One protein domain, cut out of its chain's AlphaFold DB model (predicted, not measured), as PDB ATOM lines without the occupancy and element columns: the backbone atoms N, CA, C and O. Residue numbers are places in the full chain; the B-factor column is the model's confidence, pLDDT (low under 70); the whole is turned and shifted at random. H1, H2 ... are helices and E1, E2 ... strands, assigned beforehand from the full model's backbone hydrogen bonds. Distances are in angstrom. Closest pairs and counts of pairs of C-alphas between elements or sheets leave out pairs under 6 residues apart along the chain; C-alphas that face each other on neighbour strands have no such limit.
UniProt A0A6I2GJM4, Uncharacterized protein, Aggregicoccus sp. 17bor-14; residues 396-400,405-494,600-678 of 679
ATOM      1  N   LYS A 396      22.607  -9.251   7.015       88.50
ATOM      2  CA  LYS A 396      23.946  -9.305   7.630       88.50
ATOM      3  C   LYS A 396      23.865  -9.593   9.116       88.50
ATOM      4  O   LYS A 396      24.574 -10.465   9.606       88.50
ATOM      5  N   ILE A 397      23.009  -8.861   9.823       89.06
ATOM      6  CA  ILE A 397      22.795  -9.100  11.248       89.06
ATOM      7  C   ILE A 397      22.086 -10.443  11.477       89.06
ATOM      8  O   ILE A 397      22.467 -11.162  12.391       89.06
ATOM      9  N   GLU A 398      21.176 -10.833  10.576       87.31
ATOM     10  CA  GLU A 398      20.543 -12.160  10.564       87.31
ATOM     11  C   GLU A 398      21.576 -13.290  10.488       87.31
ATOM     12  O   GLU A 398      21.512 -14.257  11.235       87.31
ATOM     13  N   SER A 399      22.604 -13.141   9.641       91.25
ATOM     14  CA  SER A 399      23.671 -14.147   9.507       91.25
ATOM     15  C   SER A 399      24.462 -14.403  10.798       91.25
ATOM     16  O   SER A 399      25.206 -15.387  10.878       91.25
ATOM     17  N   LEU A 400      24.320 -13.510  11.783       94.50
ATOM     18  CA  LEU A 400      24.952 -13.543  13.098       94.50
ATOM     19  C   LEU A 400      23.979 -13.941  14.214       94.50
ATOM     20  O   LEU A 400      24.360 -13.856  15.382       94.50
ATOM     21  N   VAL A 405      29.195 -12.004  19.211       97.88
ATOM     22  CA  VAL A 405      29.393 -10.677  18.632       97.88
ATOM     23  C   VAL A 405      30.032  -9.736  19.645       97.88
ATOM     24  O   VAL A 405      30.012  -9.996  20.849       97.88
ATOM     25  N   GLN A 406      30.599  -8.637  19.162       97.12
ATOM     26  CA  GLN A 406      31.162  -7.584  19.995       97.12
ATOM     27  C   GLN A 406      30.642  -6.217  19.556       97.12
ATOM     28  O   GLN A 406      30.711  -5.851  18.386       97.12
ATOM     29  N   LEU A 407      30.154  -5.451  20.523       96.88
ATOM     30  CA  LEU A 407      29.925  -4.021  20.403       96.88
ATOM     31  C   LEU A 407      31.180  -3.298  20.884       96.88
ATOM     32  O   LEU A 407      31.669  -3.624  21.966       96.88
ATOM     33  N   LYS A 408      31.678  -2.320  20.125       94.38
ATOM     34  CA  LYS A 408      32.839  -1.517  20.526       94.38
ATOM     35  C   LYS A 408      32.480  -0.075  20.844       94.38
ATOM     36  O   LYS A 408      31.673   0.541  20.150       94.38
ATOM     37  N   GLY A 409      33.121   0.467  21.877       92.88
ATOM     38  CA  GLY A 409      33.056   1.880  22.241       92.88
ATOM     39  C   GLY A 409      31.641   2.405  22.499       92.88
ATOM     40  O   GLY A 409      31.378   3.584  22.250       92.88
ATOM     41  N   VAL A 410      30.724   1.559  22.976       95.12
ATOM     42  CA  VAL A 410      29.319   1.939  23.157       95.12
ATOM     43  C   VAL A 410      29.121   2.835  24.372       95.12
ATOM     44  O   VAL A 410      29.818   2.700  25.380       95.12
ATOM     45  N   LYS A 411      28.144   3.739  24.294       94.31
ATOM     46  CA  LYS A 411      27.694   4.559  25.427       94.31
ATOM     47  C   LYS A 411      26.438   3.944  26.044       94.31
ATOM     48  O   LYS A 411      25.480   3.630  25.334       94.31
ATOM     49  N   LEU A 412      26.444   3.780  27.367       95.12
ATOM     50  CA  LEU A 412      25.266   3.359  28.135       95.12
ATOM     51  C   LEU A 412      24.243   4.511  28.243       95.12
ATOM     52  O   LEU A 412      24.607   5.662  27.994       95.12
ATOM     53  N   PRO A 413      22.980   4.237  28.627       94.69
ATOM     54  CA  PRO A 413      21.965   5.270  28.809       94.69
ATOM     55  C   PRO A 413      22.388   6.385  29.765       94.69
ATOM     56  O   PRO A 413      22.848   6.139  30.879       94.69
ATOM     57  N   GLU A 414      22.137   7.621  29.348       91.94
ATOM     58  CA  GLU A 414      22.242   8.815  30.188       91.94
ATOM     59  C   GLU A 414      20.942   9.073  30.954       91.94
ATOM     60  O   GLU A 414      20.953   9.643  32.045       91.94
ATOM     61  N   VAL A 415      19.813   8.661  30.371       92.56
ATOM     62  CA  VAL A 415      18.476   8.867  30.924       92.56
ATOM     63  C   VAL A 415      17.692   7.564  30.870       92.56
ATOM     64  O   VAL A 415      17.651   6.889  29.842       92.56
ATOM     65  N   MET A 416      17.014   7.242  31.970       92.50
ATOM     66  CA  MET A 416      15.994   6.200  32.004       92.50
ATOM     67  C   MET A 416      14.632   6.801  32.320       92.50
ATOM     68  O   MET A 416      14.476   7.543  33.291       92.50
ATOM     69  N   VAL A 417      13.635   6.477  31.501       93.88
ATOM     70  CA  VAL A 417      12.283   7.034  31.614       93.88
ATOM     71  C   VAL A 417      11.243   5.924  31.575       93.88
ATOM     72  O   VAL A 417      11.342   5.008  30.768       93.88
ATOM     73  N   SER A 418      10.232   6.010  32.441       93.94
ATOM     74  CA  SER A 418       9.046   5.153  32.338       93.94
ATOM     75  C   SER A 418       8.121   5.726  31.273       93.94
ATOM     76  O   SER A 418       7.570   6.829  31.452       93.94
ATOM     77  N   CYS A 419       7.978   4.996  30.169       92.25
ATOM     78  CA  CYS A 419       6.996   5.323  29.137       92.25
ATOM     79  C   CYS A 419       5.643   4.660  29.375       92.25
ATOM     80  O   CYS A 419       4.676   5.123  28.792       92.25
ATOM     81  N   ASP A 420       5.562   3.684  30.277       90.31
ATOM     82  CA  ASP A 420       4.307   3.206  30.858       90.31
ATOM     83  C   ASP A 420       3.736   4.308  31.774       90.31
ATOM     84  O   ASP A 420       4.255   4.562  32.868       90.31
ATOM     85  N   LYS A 421       2.756   5.069  31.273       88.38
ATOM     86  CA  LYS A 421       2.121   6.186  31.991       88.38
ATOM     87  C   LYS A 421       0.883   5.729  32.746       88.38
ATOM     88  O   LYS A 421       0.521   6.372  33.734       88.38
ATOM     89  N   ASN A 422       0.227   4.676  32.272       87.38
ATOM     90  CA  ASN A 422      -0.986   4.132  32.864       87.38
ATOM     91  C   ASN A 422      -0.693   3.114  34.000       87.38
ATOM     92  O   ASN A 422      -1.570   2.875  34.833       87.38
ATOM     93  N   GLY A 423       0.542   2.608  34.091       87.06
ATOM     94  CA  GLY A 423       1.030   1.692  35.120       87.06
ATOM     95  C   GLY A 423       0.620   0.230  34.923       87.06
ATOM     96  O   GLY A 423       0.605  -0.516  35.905       87.06
ATOM     97  N   ASP A 424       0.237  -0.181  33.713       86.31
ATOM     98  CA  ASP A 424      -0.208  -1.546  33.406       86.31
ATOM     99  C   ASP A 424       0.947  -2.520  33.099       86.31
ATOM    100  O   ASP A 424       0.726  -3.726  32.929       86.31
ATOM    101  N   GLY A 425       2.188  -2.022  33.092       83.38
ATOM    102  CA  GLY A 425       3.399  -2.787  32.820       83.38
ATOM    103  C   GLY A 425       3.634  -3.075  31.338       83.38
ATOM    104  O   GLY A 425       4.564  -3.815  31.011       83.38
ATOM    105  N   GLN A 426       2.816  -2.530  30.438       81.62
ATOM    106  CA  GLN A 426       2.973  -2.636  28.996       81.62
ATOM    107  C   GLN A 426       3.491  -1.315  28.432       81.62
ATOM    108  O   GLN A 426       3.085  -0.228  28.823       81.62
ATOM    109  N   VAL A 427       4.401  -1.410  27.464       84.44
ATOM    110  CA  VAL A 427       4.834  -0.246  26.689       84.44
ATOM    111  C   VAL A 427       4.565  -0.539  25.221       84.44
ATOM    112  O   VAL A 427       5.174  -1.459  24.663       84.44
ATOM    113  N   PRO A 428       3.667   0.218  24.565       85.19
ATOM    114  CA  PRO A 428       3.328  -0.026  23.175       85.19
ATOM    115  C   PRO A 428       4.547   0.031  22.249       85.19
ATOM    116  O   PRO A 428       5.428   0.891  22.365       85.19
ATOM    117  N   PHE A 429       4.571  -0.885  21.282       81.75
ATOM    118  CA  PHE A 429       5.591  -0.914  20.239       81.75
ATOM    119  C   PHE A 429       5.398   0.216  19.224       81.75
ATOM    120  O   PHE A 429       4.280   0.660  18.959       81.75
ATOM    121  N   PHE A 430       6.499   0.606  18.588       86.19
ATOM    122  CA  PHE A 430       6.527   1.546  17.472       86.19
ATOM    123  C   PHE A 430       7.126   0.888  16.221       86.19
ATOM    124  O   PHE A 430       7.843  -0.112  16.307       86.19
ATOM    125  N   CYS A 431       6.803   1.436  15.052       82.75
ATOM    126  CA  CYS A 431       7.207   0.928  13.743       82.75
ATOM    127  C   CYS A 431       7.610   2.051  12.808       82.75
ATOM    128  O   CYS A 431       7.225   3.200  13.000       82.75
ATOM    129  N   GLN A 432       8.324   1.696  11.745       83.25
ATOM    130  CA  GLN A 432       8.529   2.612  10.641       83.25
ATOM    131  C   GLN A 432       7.187   2.876   9.941       83.25
ATOM    132  O   GLN A 432       6.526   1.950   9.471       83.25
ATOM    133  N   THR A 433       6.790   4.138   9.860       84.56
ATOM    134  CA  THR A 433       5.576   4.578   9.166       84.56
ATOM    135  C   THR A 433       5.861   5.836   8.356       84.56
ATOM    136  O   THR A 433       6.910   6.459   8.519       84.56
ATOM    137  N   LYS A 434       4.954   6.194   7.449       85.38
ATOM    138  CA  LYS A 434       5.031   7.449   6.700       85.38
ATOM    139  C   LYS A 434       4.081   8.475   7.301       85.38
ATOM    140  O   LYS A 434       2.940   8.141   7.612       85.38
ATOM    141  N   ASP A 435       4.534   9.717   7.422       83.06
ATOM    142  CA  ASP A 435       3.644  10.840   7.710       83.06
ATOM    143  C   ASP A 435       2.740  11.182   6.510       83.06
ATOM    144  O   ASP A 435       2.814  10.582   5.432       83.06
ATOM    145  N   ALA A 436       1.900  12.206   6.685       84.81
ATOM    146  CA  ALA A 436       1.023  12.725   5.636       84.81
ATOM    147  C   ALA A 436       1.779  13.259   4.398       84.81
ATOM    148  O   ALA A 436       1.185  13.367   3.326       84.81
ATOM    149  N   ASN A 437       3.073  13.570   4.529       86.12
ATOM    150  CA  ASN A 437       3.938  14.061   3.457       86.12
ATOM    151  C   ASN A 437       4.761  12.937   2.801       86.12
ATOM    152  O   ASN A 437       5.546  13.195   1.888       86.12
ATOM    153  N   GLY A 438       4.594  11.688   3.247       83.25
ATOM    154  CA  GLY A 438       5.341  10.535   2.757       83.25
ATOM    155  C   GLY A 438       6.756  10.395   3.331       83.25
ATOM    156  O   GLY A 438       7.506   9.544   2.842       83.25
ATOM    157  N   GLN A 439       7.125  11.191   4.338       84.31
ATOM    158  CA  GLN A 439       8.388  11.084   5.065       84.31
ATOM    159  C   GLN A 439       8.330   9.939   6.072       84.31
ATOM    160  O   GLN A 439       7.326   9.745   6.752       84.31
ATOM    161  N   TRP A 440       9.410   9.169   6.161       84.88
ATOM    162  CA  TRP A 440       9.495   8.043   7.082       84.88
ATOM    163  C   TRP A 440       9.831   8.505   8.506       84.88
ATOM    164  O   TRP A 440      10.757   9.290   8.688       84.88
ATOM    165  N   LEU A 441       9.114   7.972   9.496       86.19
ATOM    166  CA  LEU A 441       9.292   8.234  10.927       86.19
ATOM    167  C   LEU A 441       8.997   6.987  11.772       86.19
ATOM    168  O   LEU A 441       8.407   6.022  11.279       86.19
ATOM    169  N   TRP A 442       9.368   7.024  13.052       87.06
ATOM    170  CA  TRP A 442       8.951   6.030  14.043       87.06
ATOM    171  C   TRP A 442       7.577   6.384  14.613       87.06
ATOM    172  O   TRP A 442       7.381   7.451  15.184       87.06
ATOM    173  N   GLY A 443       6.604   5.496  14.446       84.25
ATOM    174  CA  GLY A 443       5.225   5.752  14.835       84.25
ATOM    175  C   GLY A 443       4.381   4.487  14.871       84.25
ATOM    176  O   GLY A 443       4.793   3.458  15.407       84.25
ATOM    177  N   GLU A 444       3.162   4.577  14.348       83.25
ATOM    178  CA  GLU A 444       2.184   3.498  14.429       83.25
ATOM    179  C   GLU A 444       2.568   2.264  13.612       83.25
ATOM    180  O   GLU A 444       3.079   2.336  12.496       83.25
ATOM    181  N   CYS A 445       2.265   1.111  14.193       79.31
ATOM    182  CA  CYS A 445       2.431  -0.180  13.573       79.31
ATOM    183  C   CYS A 445       1.182  -0.618  12.798       79.31
ATOM    184  O   CYS A 445       0.069  -0.311  13.225       79.31
ATOM    185  N   PRO A 446       1.325  -1.397  11.709       73.81
ATOM    186  CA  PRO A 446       0.174  -1.955  11.002       73.81
ATOM    187  C   PRO A 446      -0.676  -2.826  11.943       73.81
ATOM    188  O   PRO A 446      -0.119  -3.703  12.605       73.81
ATOM    189  N   GLY A 447      -2.000  -2.614  11.992       66.56
ATOM    190  CA  GLY A 447      -2.929  -3.541  12.660       66.56
ATOM    191  C   GLY A 447      -3.899  -2.980  13.708       66.56
ATOM    192  O   GLY A 447      -4.706  -3.755  14.207       66.56
ATOM    193  N   GLY A 448      -3.906  -1.679  14.018       58.12
ATOM    194  CA  GLY A 448      -5.012  -1.089  14.784       58.12
ATOM    195  C   GLY A 448      -4.678   0.218  15.494       58.12
ATOM    196  O   GLY A 448      -3.568   0.389  15.990       58.12
ATOM    197  N   ALA A 449      -5.667   1.114  15.548       60.66
ATOM    198  CA  ALA A 449      -5.601   2.353  16.313       60.66
ATOM    199  C   ALA A 449      -5.546   2.036  17.812       60.66
ATOM    200  O   ALA A 449      -6.406   1.319  18.330       60.66
ATOM    201  N   LEU A 450      -4.538   2.569  18.495       68.25
ATOM    202  CA  LEU A 450      -4.396   2.413  19.939       68.25
ATOM    203  C   LEU A 450      -5.245   3.434  20.711       68.25
ATOM    204  O   LEU A 450      -5.773   4.395  20.141       68.25
ATOM    205  N   SER A 451      -5.361   3.248  22.030       74.25
ATOM    206  CA  SER A 451      -5.966   4.260  22.895       74.25
ATOM    207  C   SER A 451      -5.154   5.572  22.862       74.25
ATOM    208  O   SER A 451      -3.997   5.617  22.428       74.25
ATOM    209  N   ALA A 452      -5.747   6.682  23.318       72.75
ATOM    210  CA  ALA A 452      -5.024   7.956  23.398       72.75
ATOM    211  C   ALA A 452      -3.819   7.884  24.359       72.75
ATOM    212  O   ALA A 452      -2.791   8.504  24.089       72.75
ATOM    213  N   ASN A 453      -3.932   7.101  25.439       74.19
ATOM    214  CA  ASN A 453      -2.833   6.874  26.378       74.19
ATOM    215  C   ASN A 453      -1.717   6.084  25.695       74.19
ATOM    216  O   ASN A 453      -0.595   6.572  25.619       74.19
ATOM    217  N   ASP A 454      -2.048   4.956  25.075       83.19
ATOM    218  CA  ASP A 454      -1.093   4.105  24.363       83.19
ATOM    219  C   ASP A 454      -0.365   4.868  23.242       83.19
ATOM    220  O   ASP A 454       0.792   4.600  22.932       83.19
ATOM    221  N   THR A 455      -1.032   5.847  22.619       85.31
ATOM    222  CA  THR A 455      -0.409   6.718  21.615       85.31
ATOM    223  C   THR A 455       0.701   7.571  22.233       85.31
ATOM    224  O   THR A 455       1.787   7.654  21.663       85.31
ATOM    225  N   ALA A 456       0.463   8.177  23.401       87.62
ATOM    226  CA  ALA A 456       1.470   8.971  24.105       87.62
ATOM    227  C   ALA A 456       2.621   8.106  24.648       87.62
ATOM    228  O   ALA A 456       3.784   8.506  24.575       87.62
ATOM    229  N   GLU A 457       2.313   6.910  25.152       91.00
ATOM    230  CA  GLU A 457       3.303   5.937  25.627       91.00
ATOM    231  C   GLU A 457       4.175   5.420  24.476       91.00
ATOM    232  O   GLU A 457       5.400   5.370  24.600       91.00
ATOM    233  N   ARG A 458       3.570   5.139  23.312       90.06
ATOM    234  CA  ARG A 458       4.281   4.778  22.079       90.06
ATOM    235  C   ARG A 458       5.224   5.881  21.621       90.06
ATOM    236  O   ARG A 458       6.369   5.581  21.300       90.06
ATOM    237  N   THR A 459       4.768   7.136  21.587       90.06
ATOM    238  CA  THR A 459       5.624   8.274  21.212       90.06
ATOM    239  C   THR A 459       6.775   8.433  22.199       90.06
ATOM    240  O   THR A 459       7.915   8.549  21.772       90.06
ATOM    241  N   CYS A 460       6.514   8.336  23.507       92.56
ATOM    242  CA  CYS A 460       7.570   8.327  24.522       92.56
ATOM    243  C   CYS A 460       8.601   7.218  24.261       92.56
ATOM    244  O   CYS A 460       9.801   7.481  24.309       92.56
ATOM    245  N   ASN A 461       8.141   5.996  23.973       91.31
ATOM    246  CA  ASN A 461       9.000   4.840  23.728       91.31
ATOM    247  C   ASN A 461       9.832   5.006  22.447       91.31
ATOM    248  O   ASN A 461      11.035   4.746  22.457       91.31
ATOM    249  N   ALA A 462       9.201   5.469  21.363       90.06
ATOM    250  CA  ALA A 462       9.861   5.765  20.098       90.06
ATOM    251  C   ALA A 462      10.937   6.834  20.294       90.06
ATOM    252  O   ALA A 462      12.108   6.554  20.045       90.06
ATOM    253  N   ASP A 463      10.568   7.997  20.831       91.69
ATOM    254  CA  ASP A 463      11.467   9.128  21.066       91.69
ATOM    255  C   ASP A 463      12.619   8.753  22.001       91.69
ATOM    256  O   ASP A 463      13.758   9.129  21.752       91.69
ATOM    257  N   CYS A 464      12.363   7.986  23.065       92.81
ATOM    258  CA  CYS A 464      13.418   7.535  23.971       92.81
ATOM    259  C   CYS A 464      14.377   6.563  23.273       92.81
ATOM    260  O   CYS A 464      15.588   6.766  23.284       92.81
ATOM    261  N   THR A 465      13.848   5.536  22.605       90.31
ATOM    262  CA  THR A 465      14.671   4.495  21.967       90.31
ATOM    263  C   THR A 465      15.493   5.040  20.795       90.31
ATOM    264  O   THR A 465      16.621   4.602  20.585       90.31
ATOM    265  N   SER A 466      14.944   5.994  20.039       87.81
ATOM    266  CA  SER A 466      15.586   6.622  18.871       87.81
ATOM    267  C   SER A 466      16.267   7.965  19.179       87.81
ATOM    268  O   SER A 466      16.934   8.531  18.314       87.81
ATOM    269  N   GLY A 467      16.162   8.458  20.417       87.44
ATOM    270  CA  GLY A 467      16.703   9.747  20.860       87.44
ATOM    271  C   GLY A 467      16.189  10.938  20.056       87.44
ATOM    272  O   GLY A 467      16.983  11.778  19.644       87.44
ATOM    273  N   HIS A 468      14.876  10.991  19.844       86.44
ATOM    274  CA  HIS A 468      14.153  12.114  19.242       86.44
ATOM    275  C   HIS A 468      13.369  12.898  20.300       86.44
ATOM    276  O   HIS A 468      13.310  12.536  21.481       86.44
ATOM    277  N   GLY A 469      12.765  14.010  19.879       86.75
ATOM    278  CA  GLY A 469      11.876  14.807  20.721       86.75
ATOM    279  C   GLY A 469      12.582  15.324  21.975       86.75
ATOM    280  O   GLY A 469      13.622  15.971  21.909       86.75
ATOM    281  N   GLN A 470      12.030  15.032  23.153       87.50
ATOM    282  CA  GLN A 470      12.610  15.483  24.429       87.50
ATOM    283  C   GLN A 470      13.961  14.824  24.784       87.50
ATOM    284  O   GLN A 470      14.618  15.251  25.737       87.50
ATOM    285  N   PHE A 471      14.352  13.776  24.055       90.88
ATOM    286  CA  PHE A 471      15.591  13.024  24.268       90.88
ATOM    287  C   PHE A 471      16.627  13.270  23.168       90.88
ATOM    288  O   PHE A 471      17.632  12.563  23.119       90.88
ATOM    289  N   GLU A 472      16.406  14.271  22.311       85.75
ATOM    290  CA  GLU A 472      17.350  14.659  21.267       85.75
ATOM    291  C   GLU A 472      18.757  14.888  21.841       85.75
ATOM    292  O   GLU A 472      18.946  15.589  22.842       85.75
ATOM    293  N   GLY A 473      19.746  14.230  21.231       78.94
ATOM    294  CA  GLY A 473      21.149  14.284  21.650       78.94
ATOM    295  C   GLY A 473      21.494  13.495  22.919       78.94
ATOM    296  O   GLY A 473      22.607  13.645  23.415       78.94
ATOM    297  N   LYS A 474      20.582  12.668  23.451       88.31
ATOM    298  CA  LYS A 474      20.822  11.816  24.630       88.31
ATOM    299  C   LYS A 474      20.631  10.337  24.309       88.31
ATOM    300  O   LYS A 474      19.799   9.959  23.482       88.31
ATOM    301  N   VAL A 475      21.348   9.477  25.031       91.81
ATOM    302  CA  VAL A 475      21.069   8.033  25.046       91.81
ATOM    303  C   VAL A 475      19.979   7.759  26.084       91.81
ATOM    304  O   VAL A 475      20.225   7.866  27.287       91.81
ATOM    305  N   CYS A 476      18.766   7.436  25.633       94.44
ATOM    306  CA  CYS A 476      17.632   7.132  26.505       94.44
ATOM    307  C   CYS A 476      17.270   5.641  26.450       94.44
ATOM    308  O   CYS A 476      17.329   5.012  25.394       94.44
ATOM    309  N   ALA A 477      16.895   5.074  27.598       93.75
ATOM    310  CA  ALA A 477      16.341   3.726  27.692       93.75
ATOM    311  C   ALA A 477      15.010   3.707  28.452       93.75
ATOM    312  O   ALA A 477      14.785   4.469  29.397       93.75
ATOM    313  N   GLU A 478      14.126   2.802  28.037       92.75
ATOM    314  CA  GLU A 478      12.812   2.632  28.646       92.75
ATOM    315  C   GLU A 478      12.932   1.844  29.964       92.75
ATOM    316  O   GLU A 478      13.460   0.729  30.019       92.75
ATOM    317  N   LYS A 479      12.472   2.459  31.053       92.69
ATOM    318  CA  LYS A 479      12.688   1.995  32.425       92.69
ATOM    319  C   LYS A 479      11.854   0.762  32.771       92.69
ATOM    320  O   LYS A 479      12.340  -0.093  33.511       92.69
ATOM    321  N   THR A 480      10.631   0.634  32.260       90.25
ATOM    322  CA  THR A 480       9.770  -0.535  32.513       90.25
ATOM    323  C   THR A 480      10.361  -1.806  31.898       90.25
ATOM    324  O   THR A 480      10.354  -2.866  32.526       90.25
ATOM    325  N   THR A 481      10.971  -1.684  30.724       88.38
ATOM    326  CA  THR A 481      11.676  -2.731  29.982       88.38
ATOM    327  C   THR A 481      12.945  -3.150  30.720       88.38
ATOM    328  O   THR A 481      13.175  -4.344  30.923       88.38
ATOM    329  N   TYR A 482      13.720  -2.183  31.219       90.69
ATOM    330  CA  TYR A 482      14.877  -2.460  32.071       90.69
ATOM    331  C   TYR A 482      14.483  -3.168  33.375       90.69
ATOM    332  O   TYR A 482      15.078  -4.182  33.732       90.69
ATOM    333  N   ASN A 483      13.452  -2.693  34.073       88.81
ATOM    334  CA  ASN A 483      13.021  -3.291  35.337       88.81
ATOM    335  C   ASN A 483      12.477  -4.715  35.156       88.81
ATOM    336  O   ASN A 483      12.791  -5.603  35.951       88.81
ATOM    337  N   SER A 484      11.683  -4.938  34.107       85.69
ATOM    338  CA  SER A 484      11.038  -6.228  33.846       85.69
ATOM    339  C   SER A 484      12.012  -7.259  33.278       85.69
ATOM    340  O   SER A 484      12.023  -8.407  33.723       85.69
ATOM    341  N   PHE A 485      12.861  -6.849  32.333       84.94
ATOM    342  CA  PHE A 485      13.666  -7.771  31.528       84.94
ATOM    343  C   PHE A 485      15.175  -7.562  31.649       84.94
ATOM    344  O   PHE A 485      15.917  -8.378  31.128       84.94
ATOM    345  N   GLY A 486      15.652  -6.499  32.303       88.25
ATOM    346  CA  GLY A 486      17.078  -6.147  32.346       88.25
ATOM    347  C   GLY A 486      17.623  -5.576  31.033       88.25
ATOM    348  O   GLY A 486      18.837  -5.434  30.893       88.25
ATOM    349  N   GLN A 487      16.743  -5.274  30.074       90.50
ATOM    350  CA  GLN A 487      17.101  -4.816  28.735       90.50
ATOM    351  C   GLN A 487      17.163  -3.290  28.676       90.50
ATOM    352  O   GLN A 487      16.273  -2.605  29.177       90.50
ATOM    353  N   PHE A 488      18.187  -2.751  28.025       93.25
ATOM    354  CA  PHE A 488      18.301  -1.317  27.770       93.25
ATOM    355  C   PHE A 488      19.063  -1.052  26.471       93.25
ATOM    356  O   PHE A 488      19.689  -1.944  25.904       93.25
ATOM    357  N   VAL A 489      18.970   0.175  25.967       93.62
ATOM    358  CA  VAL A 489      19.569   0.583  24.694       93.62
ATOM    359  C   VAL A 489      20.955   1.174  24.931       93.62
ATOM    360  O   VAL A 489      21.144   1.934  25.874       93.62
ATOM    361  N   VAL A 490      21.915   0.860  24.070       95.44
ATOM    362  CA  VAL A 490      23.225   1.520  24.028       95.44
ATOM    363  C   VAL A 490      23.401   2.227  22.693       95.44
ATOM    364  O   VAL A 490      22.896   1.762  21.671       95.44
ATOM    365  N   GLU A 491      24.116   3.348  22.693       95.19
ATOM    366  CA  GLU A 491      24.533   4.008  21.454       95.19
ATOM    367  C   GLU A 491      25.860   3.414  20.985       95.19
ATOM    368  O   GLU A 491      26.838   3.381  21.735       95.19
ATOM    369  N   MET A 492      25.883   2.938  19.744       94.81
ATOM    370  CA  MET A 492      27.063   2.390  19.091       94.81
ATOM    371  C   MET A 492      28.073   3.487  18.754       94.81
ATOM    372  O   MET A 492      27.757   4.679  18.672       94.81
ATOM    373  N   ALA A 493      29.315   3.083  18.505       91.75
ATOM    374  CA  ALA A 493      30.302   3.981  17.941       91.75
ATOM    375  C   ALA A 493      29.830   4.506  16.568       91.75
ATOM    376  O   ALA A 493      29.755   3.781  15.587       91.75
ATOM    377  N   GLY A 494      29.471   5.789  16.499       89.31
ATOM    378  CA  GLY A 494      29.225   6.489  15.236       89.31
ATOM    379  C   GLY A 494      30.472   6.620  14.337       89.31
ATOM    380  O   GLY A 494      31.582   6.283  14.765       89.31
ATOM    381  N   ILE A 600      21.535  -0.151  19.682       94.44
ATOM    382  CA  ILE A 600      21.194  -1.572  19.807       94.44
ATOM    383  C   ILE A 600      20.839  -1.888  21.260       94.44
ATOM    384  O   ILE A 600      21.275  -1.193  22.179       94.44
ATOM    385  N   SER A 601      20.015  -2.908  21.486       93.75
ATOM    386  CA  SER A 601      19.676  -3.343  22.838       93.75
ATOM    387  C   SER A 601      20.761  -4.248  23.422       93.75
ATOM    388  O   SER A 601      21.443  -4.987  22.715       93.75
ATOM    389  N   VAL A 602      20.900  -4.224  24.741       95.19
ATOM    390  CA  VAL A 602      21.744  -5.150  25.499       95.19
ATOM    391  C   VAL A 602      20.981  -5.669  26.711       95.19
ATOM    392  O   VAL A 602      20.087  -4.995  27.228       95.19
ATOM    393  N   LEU A 603      21.350  -6.862  27.168       93.44
ATOM    394  CA  LEU A 603      20.835  -7.481  28.386       93.44
ATOM    395  C   LEU A 603      22.010  -7.867  29.281       93.44
ATOM    396  O   LEU A 603      22.664  -8.869  29.029       93.44
ATOM    397  N   THR A 604      22.283  -7.091  30.330       91.38
ATOM    398  CA  THR A 604      23.472  -7.311  31.178       91.38
ATOM    399  C   THR A 604      23.154  -7.842  32.570       91.38
ATOM    400  O   THR A 604      24.079  -8.083  33.340       91.38
ATOM    401  N   ARG A 605      21.873  -7.994  32.939       88.12
ATOM    402  CA  ARG A 605      21.467  -8.246  34.334       88.12
ATOM    403  C   ARG A 605      22.072  -9.523  34.916       88.12
ATOM    404  O   ARG A 605      22.492  -9.508  36.070       88.12
ATOM    405  N   ASP A 606      22.131 -10.586  34.123       86.81
ATOM    406  CA  ASP A 606      22.618 -11.886  34.589       86.81
ATOM    407  C   ASP A 606      24.155 -11.958  34.564       86.81
ATOM    408  O   ASP A 606      24.765 -12.500  35.485       86.81
ATOM    409  N   ALA A 607      24.790 -11.325  33.574       90.19
ATOM    410  CA  ALA A 607      26.245 -11.282  33.429       90.19
ATOM    411  C   ALA A 607      26.937 -10.308  34.401       90.19
ATOM    412  O   ALA A 607      28.002 -10.604  34.943       90.19
ATOM    413  N   ALA A 608      26.335  -9.139  34.625       91.44
ATOM    414  CA  ALA A 608      26.888  -8.044  35.415       91.44
ATOM    415  C   ALA A 608      25.792  -7.361  36.264       91.44
ATOM    416  O   ALA A 608      25.450  -6.203  36.019       91.44
ATOM    417  N   PRO A 609      25.256  -8.025  37.306       89.81
ATOM    418  CA  PRO A 609      24.161  -7.494  38.132       89.81
ATOM    419  C   PRO A 609      24.517  -6.217  38.914       89.81
ATOM    420  O   PRO A 609      23.632  -5.494  39.379       89.81
ATOM    421  N   GLU A 610      25.811  -5.928  39.092       89.12
ATOM    422  CA  GLU A 610      26.285  -4.684  39.708       89.12
ATOM    423  C   GLU A 610      26.303  -3.493  38.732       89.12
ATOM    424  O   GLU A 610      26.329  -2.343  39.181       89.12
ATOM    425  N   LEU A 611      26.240  -3.740  37.417       90.00
ATOM    426  CA  LEU A 611      26.120  -2.693  36.410       90.00
ATOM    427  C   LEU A 611      24.682  -2.166  36.417       90.00
ATOM    428  O   LEU A 611      23.764  -2.817  35.925       90.00
ATOM    429  N   LYS A 612      24.488  -0.978  36.996       90.12
ATOM    430  CA  LYS A 612      23.179  -0.329  37.149       90.12
ATOM    431  C   LYS A 612      23.138   0.981  36.364       90.12
ATOM    432  O   LYS A 612      23.539   2.004  36.916       90.12
ATOM    433  N   PRO A 613      22.658   0.978  35.109       91.00
ATOM    434  CA  PRO A 613      22.547   2.208  34.329       91.00
ATOM    435  C   PRO A 613      21.459   3.163  34.865       91.00
ATOM    436  O   PRO A 613      21.593   4.374  34.723       91.00
ATOM    437  N   ASP A 614      20.435   2.645  35.562       90.88
ATOM    438  CA  ASP A 614      19.434   3.432  36.320       90.88
ATOM    439  C   ASP A 614      19.998   3.947  37.660       90.88
ATOM    440  O   ASP A 614      19.436   3.719  38.732       90.88
ATOM    441  N   CYS A 615      21.179   4.558  37.631       90.50
ATOM    442  CA  CYS A 615      21.806   5.142  38.809       90.50
ATOM    443  C   CYS A 615      21.576   6.654  38.869       90.50
ATOM    444  O   CYS A 615      21.415   7.319  37.842       90.50
ATOM    445  N   ASP A 616      21.590   7.198  40.085       88.81
ATOM    446  CA  ASP A 616      21.576   8.638  40.328       88.81
ATOM    447  C   ASP A 616      23.016   9.156  40.445       88.81
ATOM    448  O   ASP A 616      23.808   8.648  41.241       88.81
ATOM    449  N   ASP A 617      23.366  10.153  39.635       88.62
ATOM    450  CA  ASP A 617      24.657  10.837  39.669       88.62
ATOM    451  C   ASP A 617      24.644  12.100  40.540       88.62
ATOM    452  O   ASP A 617      25.685  12.756  40.697       88.62
ATOM    453  N   SER A 618      23.496  12.420  41.145       87.69
ATOM    454  CA  SER A 618      23.329  13.549  42.045       87.69
ATOM    455  C   SER A 618      23.985  13.297  43.412       87.69
ATOM    456  O   SER A 618      23.905  12.227  44.015       87.69
ATOM    457  N   GLY A 619      24.695  14.307  43.918       85.75
ATOM    458  CA  GLY A 619      25.347  14.259  45.229       85.75
ATOM    459  C   GLY A 619      26.789  13.730  45.238       85.75
ATOM    460  O   GLY A 619      27.461  13.587  44.213       85.75
ATOM    461  N   SER A 620      27.308  13.506  46.449       87.50
ATOM    462  CA  SER A 620      28.729  13.235  46.729       87.50
ATOM    463  C   SER A 620      29.018  11.811  47.220       87.50
ATOM    464  O   SER A 620      30.132  11.529  47.661       87.50
ATOM    465  N   THR A 621      28.039  10.905  47.159       91.94
ATOM    466  CA  THR A 621      28.208   9.512  47.596       91.94
ATOM    467  C   THR A 621      29.118   8.730  46.644       91.94
ATOM    468  O   THR A 621      29.319   9.106  45.487       91.94
ATOM    469  N   ALA A 622      29.659   7.605  47.124       88.31
ATOM    470  CA  ALA A 622      30.417   6.678  46.282       88.31
ATOM    471  C   ALA A 622      29.561   6.117  45.132       88.31
ATOM    472  O   ALA A 622      30.071   5.901  44.038       88.31
ATOM    473  N   GLU A 623      28.259   5.938  45.358       89.12
ATOM    474  CA  GLU A 623      27.298   5.504  44.338       89.12
ATOM    475  C   GLU A 623      27.112   6.567  43.251       89.12
ATOM    476  O   GLU A 623      27.216   6.243  42.071       89.12
ATOM    477  N   ALA A 624      26.959   7.842  43.628       90.69
ATOM    478  CA  ALA A 624      26.880   8.945  42.673       90.69
ATOM    479  C   ALA A 624      28.189   9.115  41.884       90.69
ATOM    480  O   ALA A 624      28.175   9.355  40.677       90.69
ATOM    481  N   ALA A 625      29.343   8.938  42.540       90.50
ATOM    482  CA  ALA A 625      30.641   8.933  41.866       90.50
ATOM    483  C   ALA A 625      30.778   7.767  40.875       90.50
ATOM    484  O   ALA A 625      31.244   7.974  39.754       90.50
ATOM    485  N   ASN A 626      30.325   6.571  41.256       91.62
ATOM    486  CA  ASN A 626      30.281   5.410  40.374       91.62
ATOM    487  C   ASN A 626      29.331   5.632  39.188       91.62
ATOM    488  O   ASN A 626      29.661   5.251  38.072       91.62
ATOM    489  N   CYS A 627      28.191   6.292  39.404       92.69
ATOM    490  CA  CYS A 627      27.254   6.629  38.336       92.69
ATOM    491  C   CYS A 627      27.857   7.617  37.326       92.69
ATOM    492  O   CYS A 627      27.743   7.422  36.118       92.69
ATOM    493  N   ARG A 628      28.592   8.631  37.804       91.94
ATOM    494  CA  ARG A 628      29.349   9.541  36.929       91.94
ATOM    495  C   ARG A 628      30.421   8.807  36.127       91.94
ATOM    496  O   ARG A 628      30.567   9.072  34.940       91.94
ATOM    497  N   ALA A 629      31.146   7.880  36.757       92.56
ATOM    498  CA  ALA A 629      32.111   7.027  36.062       92.56
ATOM    499  C   ALA A 629      31.436   6.153  34.995       92.56
ATOM    500  O   ALA A 629      31.960   6.037  33.891       92.56
ATOM    501  N   LEU A 630      30.256   5.602  35.304       93.62
ATOM    502  CA  LEU A 630      29.465   4.787  34.385       93.62
ATOM    503  C   LEU A 630      29.026   5.581  33.148       93.62
ATOM    504  O   LEU A 630      29.228   5.135  32.025       93.62
ATOM    505  N   ARG A 631      28.473   6.783  33.339       91.62
ATOM    506  CA  ARG A 631      27.988   7.629  32.232       91.62
ATOM    507  C   ARG A 631      29.110   8.242  31.393       91.62
ATOM    508  O   ARG A 631      28.910   8.533  30.221       91.62
ATOM    509  N   ALA A 632      30.280   8.473  31.988       90.38
ATOM    510  CA  ALA A 632      31.414   9.083  31.297       90.38
ATOM    511  C   ALA A 632      32.280   8.081  30.513       90.38
ATOM    512  O   ALA A 632      33.103   8.508  29.702       90.38
ATOM    513  N   ALA A 633      32.151   6.782  30.789       93.31
ATOM    514  CA  ALA A 633      32.908   5.732  30.122       93.31
ATOM    515  C   ALA A 633      32.241   5.283  28.812       93.31
ATOM    516  O   ALA A 633      31.034   5.427  28.615       93.31
ATOM    517  N   THR A 634      33.042   4.689  27.931       94.19
ATOM    518  CA  THR A 634      32.557   3.864  26.815       94.19
ATOM    519  C   THR A 634      32.922   2.409  27.059       94.19
ATOM    520  O   THR A 634      33.863   2.131  27.803       94.19
ATOM    521  N   TYR A 635      32.199   1.482  26.440       95.94
ATOM    522  CA  TYR A 635      32.298   0.060  26.755       95.94
ATOM    523  C   TYR A 635      32.511  -0.782  25.509       95.94
ATOM    524  O   TYR A 635      31.893  -0.516  24.479       95.94
ATOM    525  N   ASP A 636      33.316  -1.832  25.638       96.88
ATOM    526  CA  ASP A 636      33.230  -2.962  24.722       96.88
ATOM    527  C   ASP A 636      32.389  -4.045  25.401       96.88
ATOM    528  O   ASP A 636      32.586  -4.353  26.581       96.88
ATOM    529  N   ILE A 637      31.415  -4.578  24.668       97.50
ATOM    530  CA  ILE A 637      30.464  -5.576  25.158       97.50
ATOM    531  C   ILE A 637      30.488  -6.752  24.194       97.50
ATOM    532  O   ILE A 637      30.044  -6.636  23.054       97.50
ATOM    533  N   THR A 638      30.987  -7.888  24.659       97.31
ATOM    534  CA  THR A 638      30.949  -9.159  23.934       97.31
ATOM    535  C   THR A 638      29.736  -9.957  24.398       97.31
ATOM    536  O   THR A 638      29.337  -9.872  25.554       97.31
ATOM    537  N   GLY A 639      29.102 -10.721  23.520       96.81
ATOM    538  CA  GLY A 639      27.956 -11.528  23.917       96.81
ATOM    539  C   GLY A 639      27.299 -12.233  22.753       96.81
ATOM    540  O   GLY A 639      27.759 -12.139  21.618       96.81
ATOM    541  N   HIS A 640      26.218 -12.946  23.033       96.56
ATOM    542  CA  HIS A 640      25.426 -13.604  22.004       96.56
ATOM    543  C   HIS A 640      24.375 -12.662  21.446       96.56
ATOM    544  O   HIS A 640      23.655 -12.002  22.203       96.56
ATOM    545  N   LEU A 641      24.290 -12.605  20.121       95.19
ATOM    546  CA  LEU A 641      23.256 -11.859  19.423       95.19
ATOM    547  C   LEU A 641      21.942 -12.645  19.449       95.19
ATOM    548  O   LEU A 641      21.918 -13.826  19.121       95.19
ATOM    549  N   LYS A 642      20.837 -12.000  19.811       89.62
ATOM    550  CA  LYS A 642      19.516 -12.633  19.854       89.62
ATOM    551  C   LYS A 642      18.449 -11.703  19.304       89.62
ATOM    552  O   LYS A 642      18.410 -10.524  19.662       89.62
ATOM    553  N   GLN A 643      17.551 -12.244  18.488       85.50
ATOM    554  CA  GLN A 643      16.319 -11.565  18.117       85.50
ATOM    555  C   GLN A 643      15.251 -11.798  19.194       85.50
ATOM    556  O   GLN A 643      15.091 -12.903  19.710       85.50
ATOM    557  N   ILE A 644      14.538 -10.739  19.580       78.94
ATOM    558  CA  ILE A 644      13.505 -10.799  20.636       78.94
ATOM    559  C   ILE A 644      12.093 -10.466  20.160       78.94
ATOM    560  O   ILE A 644      11.163 -10.428  20.969       78.94
ATOM    561  N   GLN A 645      11.906 -10.212  18.864       68.19
ATOM    562  CA  GLN A 645      10.584  -9.936  18.320       68.19
ATOM    563  C   GLN A 645      10.417 -10.479  16.896       68.19
ATOM    564  O   GLN A 645      11.145 -10.108  15.974       68.19
ATOM    565  N   ALA A 646       9.400 -11.325  16.710       48.81
ATOM    566  CA  ALA A 646       9.029 -11.867  15.407       48.81
ATOM    567  C   ALA A 646       8.450 -10.768  14.499       48.81
ATOM    568  O   ALA A 646       7.598  -9.979  14.913       48.81
ATOM    569  N   GLY A 647       8.918 -10.710  13.248       44.12
ATOM    570  CA  GLY A 647       8.409  -9.801  12.213       44.12
ATOM    571  C   GLY A 647       8.823  -8.326  12.333       44.12
ATOM    572  O   GLY A 647       8.447  -7.537  11.462       44.12
ATOM    573  N   ARG A 648       9.575  -7.950  13.380       58.78
ATOM    574  CA  ARG A 648      10.218  -6.634  13.561       58.78
ATOM    575  C   ARG A 648      11.548  -6.851  14.278       58.78
ATOM    576  O   ARG A 648      11.526  -6.993  15.500       58.78
ATOM    577  N   PRO A 649      12.672  -6.931  13.558       58.00
ATOM    578  CA  PRO A 649      13.926  -7.361  14.138       58.00
ATOM    579  C   PRO A 649      14.362  -6.373  15.217       58.00
ATOM    580  O   PRO A 649      14.772  -5.246  14.952       58.00
ATOM    581  N   ARG A 650      14.213  -6.809  16.467       79.62
ATOM    582  CA  ARG A 650      14.827  -6.196  17.636       79.62
ATOM    583  C   ARG A 650      15.955  -7.112  18.054       79.62
ATOM    584  O   ARG A 650      15.703  -8.211  18.547       79.62
ATOM    585  N   TRP A 651      17.169  -6.639  17.833       89.19
ATOM    586  CA  TRP A 651      18.382  -7.349  18.185       89.19
ATOM    587  C   TRP A 651      18.869  -6.902  19.550       89.19
ATOM    588  O   TRP A 651      18.892  -5.704  19.852       89.19
ATOM    589  N   LEU A 652      19.277  -7.870  20.359       92.44
ATOM    590  CA  LEU A 652      19.986  -7.610  21.595       92.44
ATOM    591  C   LEU A 652      21.272  -8.416  21.677       92.44
ATOM    592  O   LEU A 652      21.365  -9.510  21.121       92.44
ATOM    593  N   VAL A 653      22.240  -7.883  22.412       96.06
ATOM    594  CA  VAL A 653      23.460  -8.601  22.786       96.06
ATOM    595  C   VAL A 653      23.368  -9.007  24.255       96.06
ATOM    596  O   VAL A 653      23.117  -8.164  25.120       96.06
ATOM    597  N   THR A 654      23.564 -10.296  24.535       95.06
ATOM    598  CA  THR A 654      23.591 -10.855  25.897       95.06
ATOM    599  C   THR A 654      25.018 -11.268  26.246       95.06
ATOM    600  O   THR A 654      25.488 -12.283  25.725       95.06
ATOM    601  N   PRO A 655      25.740 -10.513  27.089       95.44
ATOM    602  CA  PRO A 655      27.035 -10.941  27.602       95.44
ATOM    603  C   PRO A 655      26.890 -12.225  28.412       95.44
ATOM    604  O   PRO A 655      25.847 -12.465  29.020       95.44
ATOM    605  N   ARG A 656      27.930 -13.056  28.422       91.62
ATOM    606  CA  ARG A 656      27.901 -14.357  29.107       91.62
ATOM    607  C   ARG A 656      28.270 -14.201  30.575       91.62
ATOM    608  O   ARG A 656      27.741 -14.901  31.431       91.62
ATOM    609  N   ASP A 657      29.198 -13.294  30.852       91.44
ATOM    610  CA  ASP A 657      29.696 -12.977  32.184       91.44
ATOM    611  C   ASP A 657      30.239 -11.534  32.232       91.44
ATOM    612  O   ASP A 657      30.190 -10.794  31.249       91.44
ATOM    613  N   VAL A 658      30.719 -11.106  33.399       93.19
ATOM    614  CA  VAL A 658      31.244  -9.747  33.594       93.19
ATOM    615  C   VAL A 658      32.540  -9.482  32.819       93.19
ATOM    616  O   VAL A 658      32.830  -8.325  32.528       93.19
ATOM    617  N   ASP A 659      33.319 -10.516  32.481       91.81
ATOM    618  CA  ASP A 659      34.575 -10.364  31.738       91.81
ATOM    619  C   ASP A 659      34.327 -10.088  30.246       91.81
ATOM    620  O   ASP A 659      35.211  -9.573  29.562       91.81
ATOM    621  N   ASP A 660      33.109 -10.334  29.755       94.75
ATOM    622  CA  ASP A 660      32.669  -9.908  28.427       94.75
ATOM    623  C   ASP A 660      32.403  -8.392  28.324       94.75
ATOM    624  O   ASP A 660      32.138  -7.889  27.229       94.75
ATOM    625  N   ILE A 661      32.465  -7.659  29.440       96.69
ATOM    626  CA  ILE A 661      32.279  -6.208  29.487       96.69
ATOM    627  C   ILE A 661      33.564  -5.554  29.992       96.69
ATOM    628  O   ILE A 661      34.016  -5.797  31.112       96.69
ATOM    629  N   CYS A 662      34.116  -4.643  29.201       96.38
ATOM    630  CA  CYS A 662      35.210  -3.783  29.635       96.38
ATOM    631  C   CYS A 662      34.904  -2.317  29.321       96.38
ATOM    632  O   CYS A 662      33.989  -2.011  28.558       96.38
ATOM    633  N   CYS A 663      35.646  -1.396  29.934       95.94
ATOM    634  CA  CYS A 663      35.451   0.041  29.745       95.94
ATOM    635  C   CYS A 663      36.722   0.801  29.385       95.94
ATOM    636  O   CYS A 663      37.818   0.523  29.871       95.94
ATOM    637  N   TYR A 664      36.528   1.862  28.611       93.69
ATOM    638  CA  TYR A 664      37.460   2.966  28.468       93.69
ATOM    639  C   TYR A 664      36.956   4.099  29.366       93.69
ATOM    640  O   TYR A 664      35.876   4.648  29.119       93.69
ATOM    641  N   PRO A 665      37.670   4.427  30.454       92.19
ATOM    642  CA  PRO A 665      37.189   5.411  31.407       92.19
ATOM    643  C   PRO A 665      37.174   6.818  30.805       92.19
ATOM    644  O   PRO A 665      38.039   7.190  30.011       92.19
ATOM    645  N   GLY A 666      36.217   7.635  31.250       85.31
ATOM    646  CA  GLY A 666      36.195   9.058  30.926       85.31
ATOM    647  C   GLY A 666      37.446   9.788  31.434       85.31
ATOM    648  O   GLY A 666      38.130   9.342  32.360       85.31
ATOM    649  N   LYS A 667      37.752  10.950  30.844       82.94
ATOM    650  CA  LYS A 667      38.946  11.742  31.182       82.94
ATOM    651  C   LYS A 667      39.019  12.031  32.689       82.94
ATOM    652  O   LYS A 667      38.161  12.713  33.239       82.94
ATOM    653  N   GLY A 668      40.085  11.551  33.333       84.19
ATOM    654  CA  GLY A 668      40.319  11.747  34.769       84.19
ATOM    655  C   GLY A 668      39.463  10.868  35.689       84.19
ATOM    656  O   GLY A 668      39.436  11.119  36.892       84.19
ATOM    657  N   LEU A 669      38.776   9.858  35.149       89.81
ATOM    658  CA  LEU A 669      37.949   8.911  35.897       89.81
ATOM    659  C   LEU A 669      38.533   7.494  35.824       89.81
ATOM    660  O   LEU A 669      39.435   7.210  35.038       89.81
ATOM    661  N   SER A 670      38.017   6.604  36.669       92.19
ATOM    662  CA  SER A 670      38.243   5.161  36.579       92.19
ATOM    663  C   SER A 670      37.017   4.478  35.984       92.19
ATOM    664  O   SER A 670      35.923   5.039  35.976       92.19
ATOM    665  N   CYS A 671      37.190   3.239  35.543       93.69
ATOM    666  CA  CYS A 671      36.074   2.358  35.237       93.69
ATOM    667  C   CYS A 671      35.112   2.224  36.432       93.69
ATOM    668  O   CYS A 671      35.568   2.303  37.584       93.69
ATOM    669  N   PRO A 672      33.799   2.046  36.190       92.62
ATOM    670  CA  PRO A 672      32.850   1.801  37.265       92.62
ATOM    671  C   PRO A 672      33.176   0.488  37.979       92.62
ATOM    672  O   PRO A 672      33.856  -0.395  37.452       92.62
ATOM    673  N   LYS A 673      32.658   0.356  39.199       89.25
ATOM    674  CA  LYS A 673      32.785  -0.849  40.015       89.25
ATOM    675  C   LYS A 673      32.394  -2.090  39.201       89.25
ATOM    676  O   LYS A 673      31.494  -2.019  38.372       89.25
ATOM    677  N   SER A 674      33.101  -3.191  39.466       86.50
ATOM    678  CA  SER A 674      32.982  -4.517  38.837       86.50
ATOM    679  C   SER A 674      33.368  -4.622  37.360       86.50
ATOM    680  O   SER A 674      33.503  -5.745  36.889       86.50
ATOM    681  N   ILE A 675      33.606  -3.515  36.651       95.06
ATOM    682  CA  ILE A 675      34.030  -3.539  35.245       95.06
ATOM    683  C   ILE A 675      35.521  -3.215  35.148       95.06
ATOM    684  O   ILE A 675      36.016  -2.265  35.760       95.06
ATOM    685  N   LYS A 676      36.256  -4.029  34.390       95.06
ATOM    686  CA  LYS A 676      37.694  -3.840  34.162       95.06
ATOM    687  C   LYS A 676      37.926  -2.876  33.000       95.06
ATOM    688  O   LYS A 676      37.091  -2.751  32.107       95.06
ATOM    689  N   ALA A 677      39.081  -2.216  33.003       94.94
ATOM    690  CA  ALA A 677      39.513  -1.459  31.835       94.94
ATOM    691  C   ALA A 677      39.728  -2.402  30.641       94.94
ATOM    692  O   ALA A 677      40.181  -3.533  30.836       94.94
ATOM    693  N   CYS A 678      39.394  -1.940  29.437       92.62
ATOM    694  CA  CYS A 678      39.684  -2.686  28.216       92.62
ATOM    695  C   CYS A 678      41.204  -2.827  27.997       92.62
ATOM    696  O   CYS A 678      41.952  -1.936  28.418       92.62
TER     697      CYS A 678
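What this domain is: This is residues 396 to 400, 405 to 494 and 600 to 678 of the 679 residues of an uncharacterized protein of Aggregicoccus sp. 17bor-14 (UniProt A0A6I2GJM4). A strongly twisted sheet of six strands makes the core, and it folds back toward itself: its longest strand, E8, bends, and E1 and E6, two of its three edge strands, come near each other at one end. Beyond E6 a small two-strand sheet, E2 and E5, sits with helices H1 and H2, and farther out the hairpin E3 and E4 packs on H1 through E4; H3 and the closing stretch, residues 665 to 678, lie toward the opposite end of the longest axis. The printed part has 174 residues, with three named helices and ten named strands in the order E1 E2 E3 E4 H1 E5 H2 E6 E7 H3 E8 E9 E10; under half of the residues are in these elements, and the class is mixed, helices and strands. The large sheet is branched, with both parallel and antiparallel neighbours, while E2 and E5 are parallel and E3 and E4 antiparallel. The whole is compact, with a radius of gyration of the C-alphas of 16.9 A and spans of 49 by 42 by 30 A.

Where its parts are: Start with the large sheet at E8, residues 634 to 643, which runs 24.0 A from C-alpha 634 at (32.557, 3.864, 26.815) and bends by 75 degrees at residue 640. The other strands of this sheet are E1, residues 405 to 410 and 13.4 A long, E6, residues 487 to 491 and 13.6 A long, E7, residues 600 to 603, E9, residues 651 to 654, and E10, residues 661 to 664, which ends with C-alpha 664 at (37.460, 2.966, 28.468). Look next for the short strands E2, residues 415 to 417, and E5, residues 476 to 478, and for E3, residues 431 to 434, and E4, residues 440 to 443. Find C-alpha 452 at (-5.024, 7.956, 23.398); from there H1, residues 452 to 466, runs 21.1 A. H2 holds residues 479 to 485, and H3, residues 622 to 632, is 15.2 A long.

How they stand to each other: Look along E8 for its three neighbours: E1 lies on one side of it, beside residues 634 to 640, and E9 and E10 lie on the other side. E1 is antiparallel to E8, with N 407 and O 637 at 2.8 A. E10 is antiparallel to E8 too, with N 636 and O 662 at 3.0 A. E8 and E9 form a hairpin, with N 642 and O 652 at 2.9 A. E7 is parallel to E9, with N 603 and O 653 at 3.0 A. E6 is antiparallel to E7, with N 490 and O 600 at 2.9 A. The closest C-alphas of E1 and E6, those of Val 410 and Glu 491, are 5.5 A apart. H1 is on this sheet but only grazes it, with residues 464 to 466; H2 only grazes it too, with residues 479 to 485. H3 is not on it. Outward from E6 you reach E5, where the closest C-alphas, those of Ala 477 and Phe 488, are 5.4 A apart. E2 and E5 are parallel, with N 477 and O 415 at 3.0 A. The closest C-alphas of H1 and E5, those of Cys 464 and Cys 476, are 4.9 A apart. The hairpin E3 and E4 has N 433 and O 441 at 2.9 A; the closest C-alphas of E4 and H1 are those of Trp 442 and Ala 462, 6.1 A apart. In H1, H2 and H3 every O i to N i+4 pair is within hydrogen-bond range.

The domain as a whole: The two C-alphas farthest apart, those of Gly 448 and Gly 668, are 51.2 A apart. Residues 401 to 404 are not printed, with 7.7 A between C-alphas 400 and 405; residues 495 to 599 are not printed either, with 12.3 A between C-alphas 494 and 600. The links E2 to E3 and E7 to H3 are long, and E6 to E7 is the link across the second cut. The mean pLDDT of the printed part is 88.2, and it is under 70 at residues 447 to 450 and 645 to 649.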